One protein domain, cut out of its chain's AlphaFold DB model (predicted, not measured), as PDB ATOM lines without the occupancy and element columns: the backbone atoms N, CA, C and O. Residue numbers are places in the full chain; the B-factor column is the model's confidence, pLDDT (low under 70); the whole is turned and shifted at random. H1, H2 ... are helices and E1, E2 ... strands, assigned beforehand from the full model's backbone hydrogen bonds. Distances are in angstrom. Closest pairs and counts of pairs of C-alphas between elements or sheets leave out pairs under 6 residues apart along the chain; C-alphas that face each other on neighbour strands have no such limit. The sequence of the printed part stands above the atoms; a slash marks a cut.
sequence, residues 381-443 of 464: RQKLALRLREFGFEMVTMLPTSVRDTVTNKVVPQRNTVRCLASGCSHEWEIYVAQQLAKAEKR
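Overview. This is residues 381 to 443 of the 464 residues of an uncharacterized protein of Pseudomonas syringae pv. berberidis (UniProt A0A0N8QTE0). The domain is a long, thin band of two antiparallel hairpins set end to end, E2 with E3 and E4 with E5, in which E3 runs on into E4. Strand E1 is added beside E4, helix H1 sits beside E1, and helix H2 follows E5 and leads away from the band, while the loop of residues 405 to 410 sticks out at one end. The printed part has 63 residues in the order H1, E1, E2, E3, E4, E5, H2, and its class is mixed, helices and strands. One sheet has the order E1, E4, E5 and the other E2, E3, both antiparallel. The whole is elongated, 45 by 23 by 18 A, and only just loose, close to compact, with a radius of gyration of the C-alphas of 12.8 A.

Along the chain. In the larger sheet, E4 is residues 416 to 420, 13.1 A long, with C-alpha 416 at (142.246, 124.415, 71.511). E5 is residues 428 to 431, 9.8 A, and E1 is residues 393 to 395. In the other sheet, E2 is residues 402 to 404 and E3 residues 411 to 413. H1 is residues 381 to 390, 14.4 A, beginning at C-alpha 381 (149.994, 123.988, 80.006). H2 is residues 433 to 443, 15.0 A, ending at C-alpha 443 (128.951, 126.989, 87.433).

Arrangement. E4 is the inner strand, with edge strands E1 and E5. E1 and E4 are antiparallel at 145 degrees, with N 394 and O 419 2.8 A apart, within hydrogen-bond range. The hairpin E4 and E5 stands at 137 degrees, with N 416 and O 431 at 2.9 A. H1 is on this sheet but at the sheet's level, at a height of 2.9 A; its closest C-alphas to E1 are those of Ala 385 and Met 395, 6.0 A apart. H1 and E4 are near each other. H2 only grazes the sheet with residues 433 to 434. H1 and H2 are close but not clearly touching, with the C-alphas of Leu 388 and Leu 437 7.6 A apart; they run the same way at a steep tilt of 36 degrees, only just past shallow. E3 runs on into E4 at 29 degrees across a break of 2 residues. The hairpin E2 and E3 has N 403 and O 412 at 2.9 A, within hydrogen-bond range; E2 is apart from H1 and from H2. In H1 every O i to N i+4 pair is within hydrogen-bond range, in H2 6 of 7.

Size, cuts and confidence. The two C-alphas farthest apart, those of Val 407 and Ser 423, are 44.5 A from each other. The printed part has no cut, and no link is long. The mean pLDDT of the printed part is 81.1; residues 398 to 400, 406 and 409 are under 70.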
ATOM      1  N   ARG A 381     150.614 125.081  80.758       73.56
ATOM      2  CA  ARG A 381     149.994 123.988  80.006       73.56
ATOM      3  C   ARG A 381     149.612 122.827  80.917       73.56
ATOM      4  O   ARG A 381     148.491 122.329  80.821       73.56
ATOM      5  N   GLN A 382     150.493 122.432  81.833       78.19
ATOM      6  CA  GLN A 382     150.225 121.359  82.787       78.19
ATOM      7  C   GLN A 382     149.109 121.738  83.772       78.19
ATOM      8  O   GLN A 382     148.187 120.951  83.977       78.19
ATOM      9  N   LYS A 383     149.122 122.959  84.324       81.62
ATOM     10  CA  LYS A 383     148.041 123.481  85.183       81.62
ATOM     11  C   LYS A 383     146.705 123.530  84.449       81.62
ATOM     12  O   LYS A 383     145.676 123.160  85.009       81.62
ATOM     13  N   LEU A 384     146.714 123.968  83.193       79.00
ATOM     14  CA  LEU A 384     145.521 124.035  82.357       79.00
ATOM     15  C   LEU A 384     144.967 122.634  82.064       79.00
ATOM     16  O   LEU A 384     143.757 122.428  82.139       79.00
ATOM     17  N   ALA A 385     145.842 121.664  81.786       80.31
ATOM     18  CA  ALA A 385     145.465 120.267  81.604       80.31
ATOM     19  C   ALA A 385     144.888 119.646  82.889       80.31
ATOM     20  O   ALA A 385     143.877 118.952  82.821       80.31
ATOM     21  N   LEU A 386     145.473 119.928  84.057       84.38
ATOM     22  CA  LEU A 386     144.952 119.474  85.353       84.38
ATOM     23  C   LEU A 386     143.565 120.058  85.647       84.38
ATOM     24  O   LEU A 386     142.649 119.303  85.957       84.38
ATOM     25  N   ARG A 387     143.371 121.368  85.450       85.00
ATOM     26  CA  ARG A 387     142.060 122.020  85.630       85.00
ATOM     27  C   ARG A 387     141.001 121.468  84.684       85.00
ATOM     28  O   ARG A 387     139.855 121.292  85.070       85.00
ATOM     29  N   LEU A 388     141.360 121.161  83.438       84.69
ATOM     30  CA  LEU A 388     140.433 120.488  82.524       84.69
ATOM     31  C   LEU A 388     140.060 119.086  83.022       84.69
ATOM     32  O   LEU A 388     138.887 118.715  82.941       84.69
ATOM     33  N   ARG A 389     141.020 118.340  83.583       86.12
ATOM     34  CA  ARG A 389     140.772 117.006  84.147       86.12
ATOM     35  C   ARG A 389     139.844 117.041  85.355       86.12
ATOM     36  O   ARG A 389     139.000 116.157  85.451       86.12
ATOM     37  N   GLU A 390     139.922 118.066  86.205       86.62
ATOM     38  CA  GLU A 390     138.963 118.281  87.309       86.62
ATOM     39  C   GLU A 390     137.516 118.366  86.808       86.62
ATOM     40  O   GLU A 390     136.588 117.924  87.481       86.62
ATOM     41  N   PHE A 391     137.318 118.875  85.591       86.06
ATOM     42  CA  PHE A 391     136.010 118.924  84.948       86.06
ATOM     43  C   PHE A 391     135.715 117.724  84.030       86.06
ATOM     44  O   PHE A 391     134.675 117.715  83.375       86.06
ATOM     45  N   GLY A 392     136.582 116.707  83.977       87.38
ATOM     46  CA  GLY A 392     136.391 115.510  83.149       87.38
ATOM     47  C   GLY A 392     136.786 115.690  81.680       87.38
ATOM     48  O   GLY A 392     136.180 115.077  80.796       87.38
ATOM     49  N   PHE A 393     137.784 116.528  81.401       89.56
ATOM     50  CA  PHE A 393     138.287 116.795  80.054       89.56
ATOM     51  C   PHE A 393     139.808 116.640  79.962       89.56
ATOM     52  O   PHE A 393     140.541 116.866  80.918       89.56
ATOM     53  N   GLU A 394     140.291 116.285  78.779       89.25
ATOM     54  CA  GLU A 394     141.708 116.246  78.432       89.25
ATOM     55  C   GLU A 394     141.984 117.211  77.279       89.25
ATOM     56  O   GLU A 394     141.129 117.450  76.431       89.25
ATOM     57  N   MET A 395     143.176 117.793  77.245       83.50
ATOM     58  CA  MET A 395     143.590 118.671  76.159       83.50
ATOM     59  C   MET A 395     144.299 117.858  75.073       83.50
ATOM     60  O   MET A 395     145.251 117.146  75.375       83.50
ATOM     61  N   VAL A 396     143.833 117.968  73.827       83.44
ATOM     62  CA  VAL A 396     144.372 117.229  72.671       83.44
ATOM     63  C   VAL A 396     145.367 118.087  71.898       83.44
ATOM     64  O   VAL A 396     146.462 117.630  71.585       83.44
ATOM     65  N   THR A 397     145.021 119.349  71.626       77.62
ATOM     66  CA  THR A 397     145.955 120.331  71.055       77.62
ATOM     67  C   THR A 397     146.277 121.405  72.078       77.62
ATOM     68  O   THR A 397     145.419 121.819  72.856       77.62
ATOM     69  N   MET A 398     147.540 121.827  72.092       68.88
ATOM     70  CA  MET A 398     148.110 122.622  73.176       68.88
ATOM     71  C   MET A 398     148.759 123.906  72.647       68.88
ATOM     72  O   MET A 398     149.957 124.166  72.804       68.88
ATOM     73  N   LEU A 399     147.944 124.714  71.978       68.25
ATOM     74  CA  LEU A 399     148.275 126.066  71.547       68.25
ATOM     75  C   LEU A 399     148.095 127.061  72.710       68.25
ATOM     76  O   LEU A 399     147.275 126.829  73.607       68.25
ATOM     77  N   PRO A 400     148.826 128.192  72.715       67.62
ATOM     78  CA  PRO A 400     148.563 129.289  73.646       67.62
ATOM     79  C   PRO A 400     147.076 129.660  73.625       67.62
ATOM     80  O   PRO A 400     146.492 129.728  72.550       67.62
ATOM     81  N   THR A 401     146.437 129.910  74.772       70.50
ATOM     82  CA  THR A 401     144.993 130.243  74.823       70.50
ATOM     83  C   THR A 401     144.660 131.611  74.227       70.50
ATOM     84  O   THR A 401     143.492 131.919  73.983       70.50
ATOM     85  N   SER A 402     145.676 132.434  73.993       74.50
ATOM     86  CA  SER A 402     145.607 133.688  73.258       74.50
ATOM     87  C   SER A 402     146.965 134.001  72.627       74.50
ATOM     88  O   SER A 402     148.003 133.538  73.094       74.50
ATOM     89  N   VAL A 403     146.954 134.799  71.564       72.12
ATOM     90  CA  VAL A 403     148.150 135.352  70.914       72.12
ATOM     91  C   VAL A 403     147.959 136.848  70.722       72.12
ATOM     92  O   VAL A 403     146.831 137.329  70.624       72.12
ATOM     93  N   ARG A 404     149.052 137.602  70.692       71.19
ATOM     94  CA  ARG A 404     149.018 139.037  70.410       71.19
ATOM     95  C   ARG A 404     149.201 139.242  68.908       71.19
ATOM     96  O   ARG A 404     150.171 138.754  68.341       71.19
ATOM     97  N   ASP A 405     148.255 139.925  68.278       75.19
ATOM     98  CA  ASP A 405     148.314 140.288  66.864       75.19
ATOM     99  C   ASP A 405     149.428 141.321  66.650       75.19
ATOM    100  O   ASP A 405     149.461 142.358  67.315       75.19
ATOM    101  N   THR A 406     150.364 141.029  65.751       64.50
ATOM    102  CA  THR A 406     151.570 141.840  65.539       64.50
ATOM    103  C   THR A 406     151.309 143.153  64.804       64.50
ATOM    104  O   THR A 406     152.150 144.043  64.859       64.50
ATOM    105  N   VAL A 407     150.161 143.300  64.139       70.81
ATOM    106  CA  VAL A 407     149.797 144.496  63.360       70.81
ATOM    107  C   VAL A 407     148.944 145.448  64.195       70.81
ATOM    108  O   VAL A 407     149.132 146.660  64.171       70.81
ATOM    109  N   THR A 408     148.004 144.903  64.964       81.12
ATOM    110  CA  THR A 408     147.014 145.676  65.729       81.12
ATOM    111  C   THR A 408     147.313 145.734  67.225       81.12
ATOM    112  O   THR A 408     146.633 146.449  67.960       81.12
ATOM    113  N   ASN A 409     148.310 144.974  67.691       69.81
ATOM    114  CA  ASN A 409     148.709 144.834  69.093       69.81
ATOM    115  C   ASN A 409     147.593 144.308  70.027       69.81
ATOM    116  O   ASN A 409     147.708 144.378  71.254       69.81
ATOM    117  N   LYS A 410     146.499 143.773  69.461       77.81
ATOM    118  CA  LYS A 410     145.348 143.233  70.202       77.81
ATOM    119  C   LYS A 410     145.592 141.782  70.617       77.81
ATOM    120  O   LYS A 410     146.181 141.001  69.877       77.81
ATOM    121  N   VAL A 411     145.101 141.398  71.795       73.31
ATOM    122  CA  VAL A 411     145.143 140.004  72.271       73.31
ATOM    123  C   VAL A 411     143.952 139.241  71.688       73.31
ATOM    124  O   VAL A 411     142.802 139.541  72.004       73.31
ATOM    125  N   VAL A 412     144.230 138.252  70.841       77.88
ATOM    126  CA  VAL A 412     143.236 137.421  70.157       77.88
ATOM    127  C   VAL A 412     143.164 136.048  70.837       77.88
ATOM    128  O   VAL A 412     144.183 135.359  70.922       77.88
ATOM    129  N   PRO A 413     141.989 135.618  71.336       78.56
ATOM    130  CA  PRO A 413     141.831 134.302  71.943       78.56
ATOM    131  C   PRO A 413     141.958 133.196  70.891       78.56
ATOM    132  O   PRO A 413     141.467 133.325  69.771       78.56
ATOM    133  N   GLN A 414     142.577 132.088  71.278       79.69
ATOM    134  CA  GLN A 414     142.814 130.930  70.421       79.69
ATOM    135  C   GLN A 414     141.928 129.755  70.820       79.69
ATOM    136  O   GLN A 414     141.529 129.607  71.983       79.69
ATOM    137  N   ARG A 415     141.615 128.913  69.834       81.06
ATOM    138  CA  ARG A 415     140.898 127.661  70.061       81.06
ATOM    139  C   ARG A 415     141.891 126.533  70.306       81.06
ATOM    140  O   ARG A 415     142.927 126.463  69.659       81.06
ATOM    141  N   ASN A 416     141.546 125.662  71.242       84.31
ATOM    142  CA  ASN A 416     142.246 124.415  71.511       84.31
ATOM    143  C   ASN A 416     141.246 123.263  71.451       84.31
ATOM    144  O   ASN A 416     140.074 123.431  71.801       84.31
ATOM    145  N   THR A 417     141.719 122.101  71.025       87.06
ATOM    146  CA  THR A 417     140.937 120.872  70.955       87.06
ATOM    147  C   THR A 417     140.973 120.194  72.314       87.06
ATOM    148  O   THR A 417     142.049 119.944  72.862       87.06
ATOM    149  N   VAL A 418     139.802 119.880  72.862       88.88
ATOM    150  CA  VAL A 418     139.660 119.116  74.108       88.88
ATOM    151  C   VAL A 418     138.877 117.837  73.857       88.88
ATOM    152  O   VAL A 418     137.986 117.820  73.013       88.88
ATOM    153  N   ARG A 419     139.189 116.787  74.614       89.81
ATOM    154  CA  ARG A 419     138.526 115.486  74.619       89.81
ATOM    155  C   ARG A 419     137.720 115.314  75.898       89.81
ATOM    156  O   ARG A 419     138.195 115.631  76.985       89.81
ATOM    157  N   CYS A 420     136.509 114.786  75.790       89.44
ATOM    158  CA  CYS A 420     135.713 114.407  76.956       89.44
ATOM    159  C   CYS A 420     136.158 113.058  77.536       89.44
ATOM    160  O   CYS A 420     136.251 112.080  76.796       89.44
ATOM    161  N   LEU A 421     136.363 113.006  78.855       88.44
ATOM    162  CA  LEU A 421     136.763 111.808  79.604       88.44
ATOM    163  C   LEU A 421     135.584 111.073  80.263       88.44
ATOM    164  O   LEU A 421     135.790 110.091  80.971       88.44
ATOM    165  N   ALA A 422     134.344 111.524  80.051       85.75
ATOM    166  CA  ALA A 422     133.172 110.791  80.520       85.75
ATOM    167  C   ALA A 422     133.126 109.396  79.875       85.75
ATOM    168  O   ALA A 422     133.363 109.261  78.669       85.75
ATOM    169  N   SER A 423     132.798 108.379  80.678       83.31
ATOM    170  CA  SER A 423     132.739 106.981  80.237       83.31
ATOM    171  C   SER A 423     131.927 106.842  78.941       83.31
ATOM    172  O   SER A 423     130.768 107.254  78.878       83.31
ATOM    173  N   GLY A 424     132.563 106.324  77.883       81.62
ATOM    174  CA  GLY A 424     131.947 106.083  76.571       81.62
ATOM    175  C   GLY A 424     131.815 107.286  75.617       81.62
ATOM    176  O   GLY A 424     131.257 107.122  74.533       81.62
ATOM    177  N   CYS A 425     132.303 108.489  75.953       85.75
ATOM    178  CA  CYS A 425     132.146 109.663  75.081       85.75
ATOM    179  C   CYS A 425     133.293 109.866  74.076       85.75
ATOM    180  O   CYS A 425     133.033 109.921  72.867       85.75
ATOM    181  N   SER A 426     134.520 110.061  74.582       86.25
ATOM    182  CA  SER A 426     135.763 110.375  73.846       86.25
ATOM    183  C   SER A 426     135.655 111.458  72.760       86.25
ATOM    184  O   SER A 426     136.481 111.521  71.855       86.25
ATOM    185  N   HIS A 427     134.634 112.316  72.811       89.06
ATOM    186  CA  HIS A 427     134.400 113.324  71.783       89.06
ATOM    187  C   HIS A 427     135.411 114.463  71.883       89.06
ATOM    188  O   HIS A 427     135.629 114.991  72.975       89.06
ATOM    189  N   GLU A 428     135.962 114.860  70.737       91.19
ATOM    190  CA  GLU A 428     136.913 115.957  70.598       91.19
ATOM    191  C   GLU A 428     136.281 117.144  69.880       91.19
ATOM    192  O   GLU A 428     135.589 116.968  68.875       91.19
ATOM    193  N   TRP A 429     136.508 118.357  70.381       88.62
ATOM    194  CA  TRP A 429     136.068 119.571  69.699       88.62
ATOM    195  C   TRP A 429     136.906 120.785  70.091       88.62
ATOM    196  O   TRP A 429     137.523 120.835  71.157       88.62
ATOM    197  N   GLU A 430     136.906 121.786  69.215       87.81
ATOM    198  CA  GLU A 430     137.609 123.043  69.432       87.81
ATOM    199  C   GLU A 430     136.817 124.007  70.317       87.81
ATOM    200  O   GLU A 430     135.645 124.312  70.064       87.81
ATOM    201  N   ILE A 431     137.486 124.568  71.322       85.62
ATOM    202  CA  ILE A 431     136.924 125.587  72.208       85.62
ATOM    203  C   ILE A 431     137.931 126.672  72.558       85.62
ATOM    204  O   ILE A 431     139.137 126.456  72.613       85.62
ATOM    205  N   TYR A 432     137.403 127.834  72.935       85.94
ATOM    206  CA  TYR A 432     138.149 128.813  73.722       85.94
ATOM    207  C   TYR A 432     138.257 128.316  75.168       85.94
ATOM    208  O   TYR A 432     137.410 128.637  76.006       85.94
ATOM    209  N   VAL A 433     139.279 127.505  75.454       81.69
ATOM    210  CA  VAL A 433     139.475 126.834  76.754       81.69
ATOM    211  C   VAL A 433     139.391 127.818  77.923       81.69
ATOM    212  O   VAL A 433     138.640 127.578  78.864       81.69
ATOM    213  N   ALA A 434     140.060 128.972  77.828       74.81
ATOM    214  CA  ALA A 434     140.045 129.994  78.879       74.81
ATOM    215  C   ALA A 434     138.626 130.508  79.201       74.81
ATOM    216  O   ALA A 434     138.258 130.653  80.365       74.81
ATOM    217  N   GLN A 435     137.792 130.730  78.180       82.25
ATOM    218  CA  GLN A 435     136.413 131.186  78.379       82.25
ATOM    219  C   GLN A 435     135.524 130.093  78.979       82.25
ATOM    220  O   GLN A 435     134.610 130.398  79.746       82.25
ATOM    221  N   GLN A 436     135.748 128.832  78.602       83.25
ATOM    222  CA  GLN A 436     134.957 127.714  79.116       83.25
ATOM    223  C   GLN A 436     135.329 127.370  80.555       83.25
ATOM    224  O   GLN A 436     134.421 127.171  81.354       83.25
ATOM    225  N   LEU A 437     136.614 127.408  80.916       80.69
ATOM    226  CA  LEU A 437     137.053 127.244  82.303       80.69
ATOM    227  C   LEU A 437     136.507 128.356  83.204       80.69
ATOM    228  O   LEU A 437     135.904 128.050  84.223       80.69
ATOM    229  N   ALA A 438     136.578 129.625  82.788       80.88
ATOM    230  CA  ALA A 438     136.010 130.732  83.566       80.88
ATOM    231  C   ALA A 438     134.486 130.599  83.779       80.88
ATOM    232  O   ALA A 438     133.938 131.002  84.807       80.88
ATOM    233  N   LYS A 439     133.767 130.029  82.801       82.38
ATOM    234  CA  LYS A 439     132.340 129.698  82.947       82.38
ATOM    235  C   LYS A 439     132.124 128.487  83.851       82.38
ATOM    236  O   LYS A 439     131.142 128.479  84.589       82.38
ATOM    237  N   ALA A 440     132.997 127.487  83.773       82.31
ATOM    238  CA  ALA A 440     132.925 126.268  84.564       82.31
ATOM    239  C   ALA A 440     133.186 126.541  86.045       82.31
ATOM    240  O   ALA A 440     132.412 126.071  86.869       82.31
ATOM    241  N   GLU A 441     134.160 127.386  86.381       79.81
ATOM    242  CA  GLU A 441     134.421 127.829  87.757       79.81
ATOM    243  C   GLU A 441     133.198 128.487  88.393       79.81
ATOM    244  O   GLU A 441     132.825 128.162  89.514       79.81
ATOM    245  N   LYS A 442     132.502 129.355  87.650       80.12
ATOM    246  CA  LYS A 442     131.267 129.996  88.135       80.12
ATOM    247  C   LYS A 442     130.091 129.029  88.280       80.12
ATOM    248  O   LYS A 442     129.136 129.339  88.983       80.12
ATOM    249  N   ARG A 443     130.094 127.913  87.549       80.81
ATOM    250  CA  ARG A 443     128.951 126.989  87.433       80.81
ATOM    251  C   ARG A 443     129.194 125.633  88.098       80.81
ATOM    252  O   ARG A 443     128.292 124.801  88.076       80.81
TER     253      ARG A 443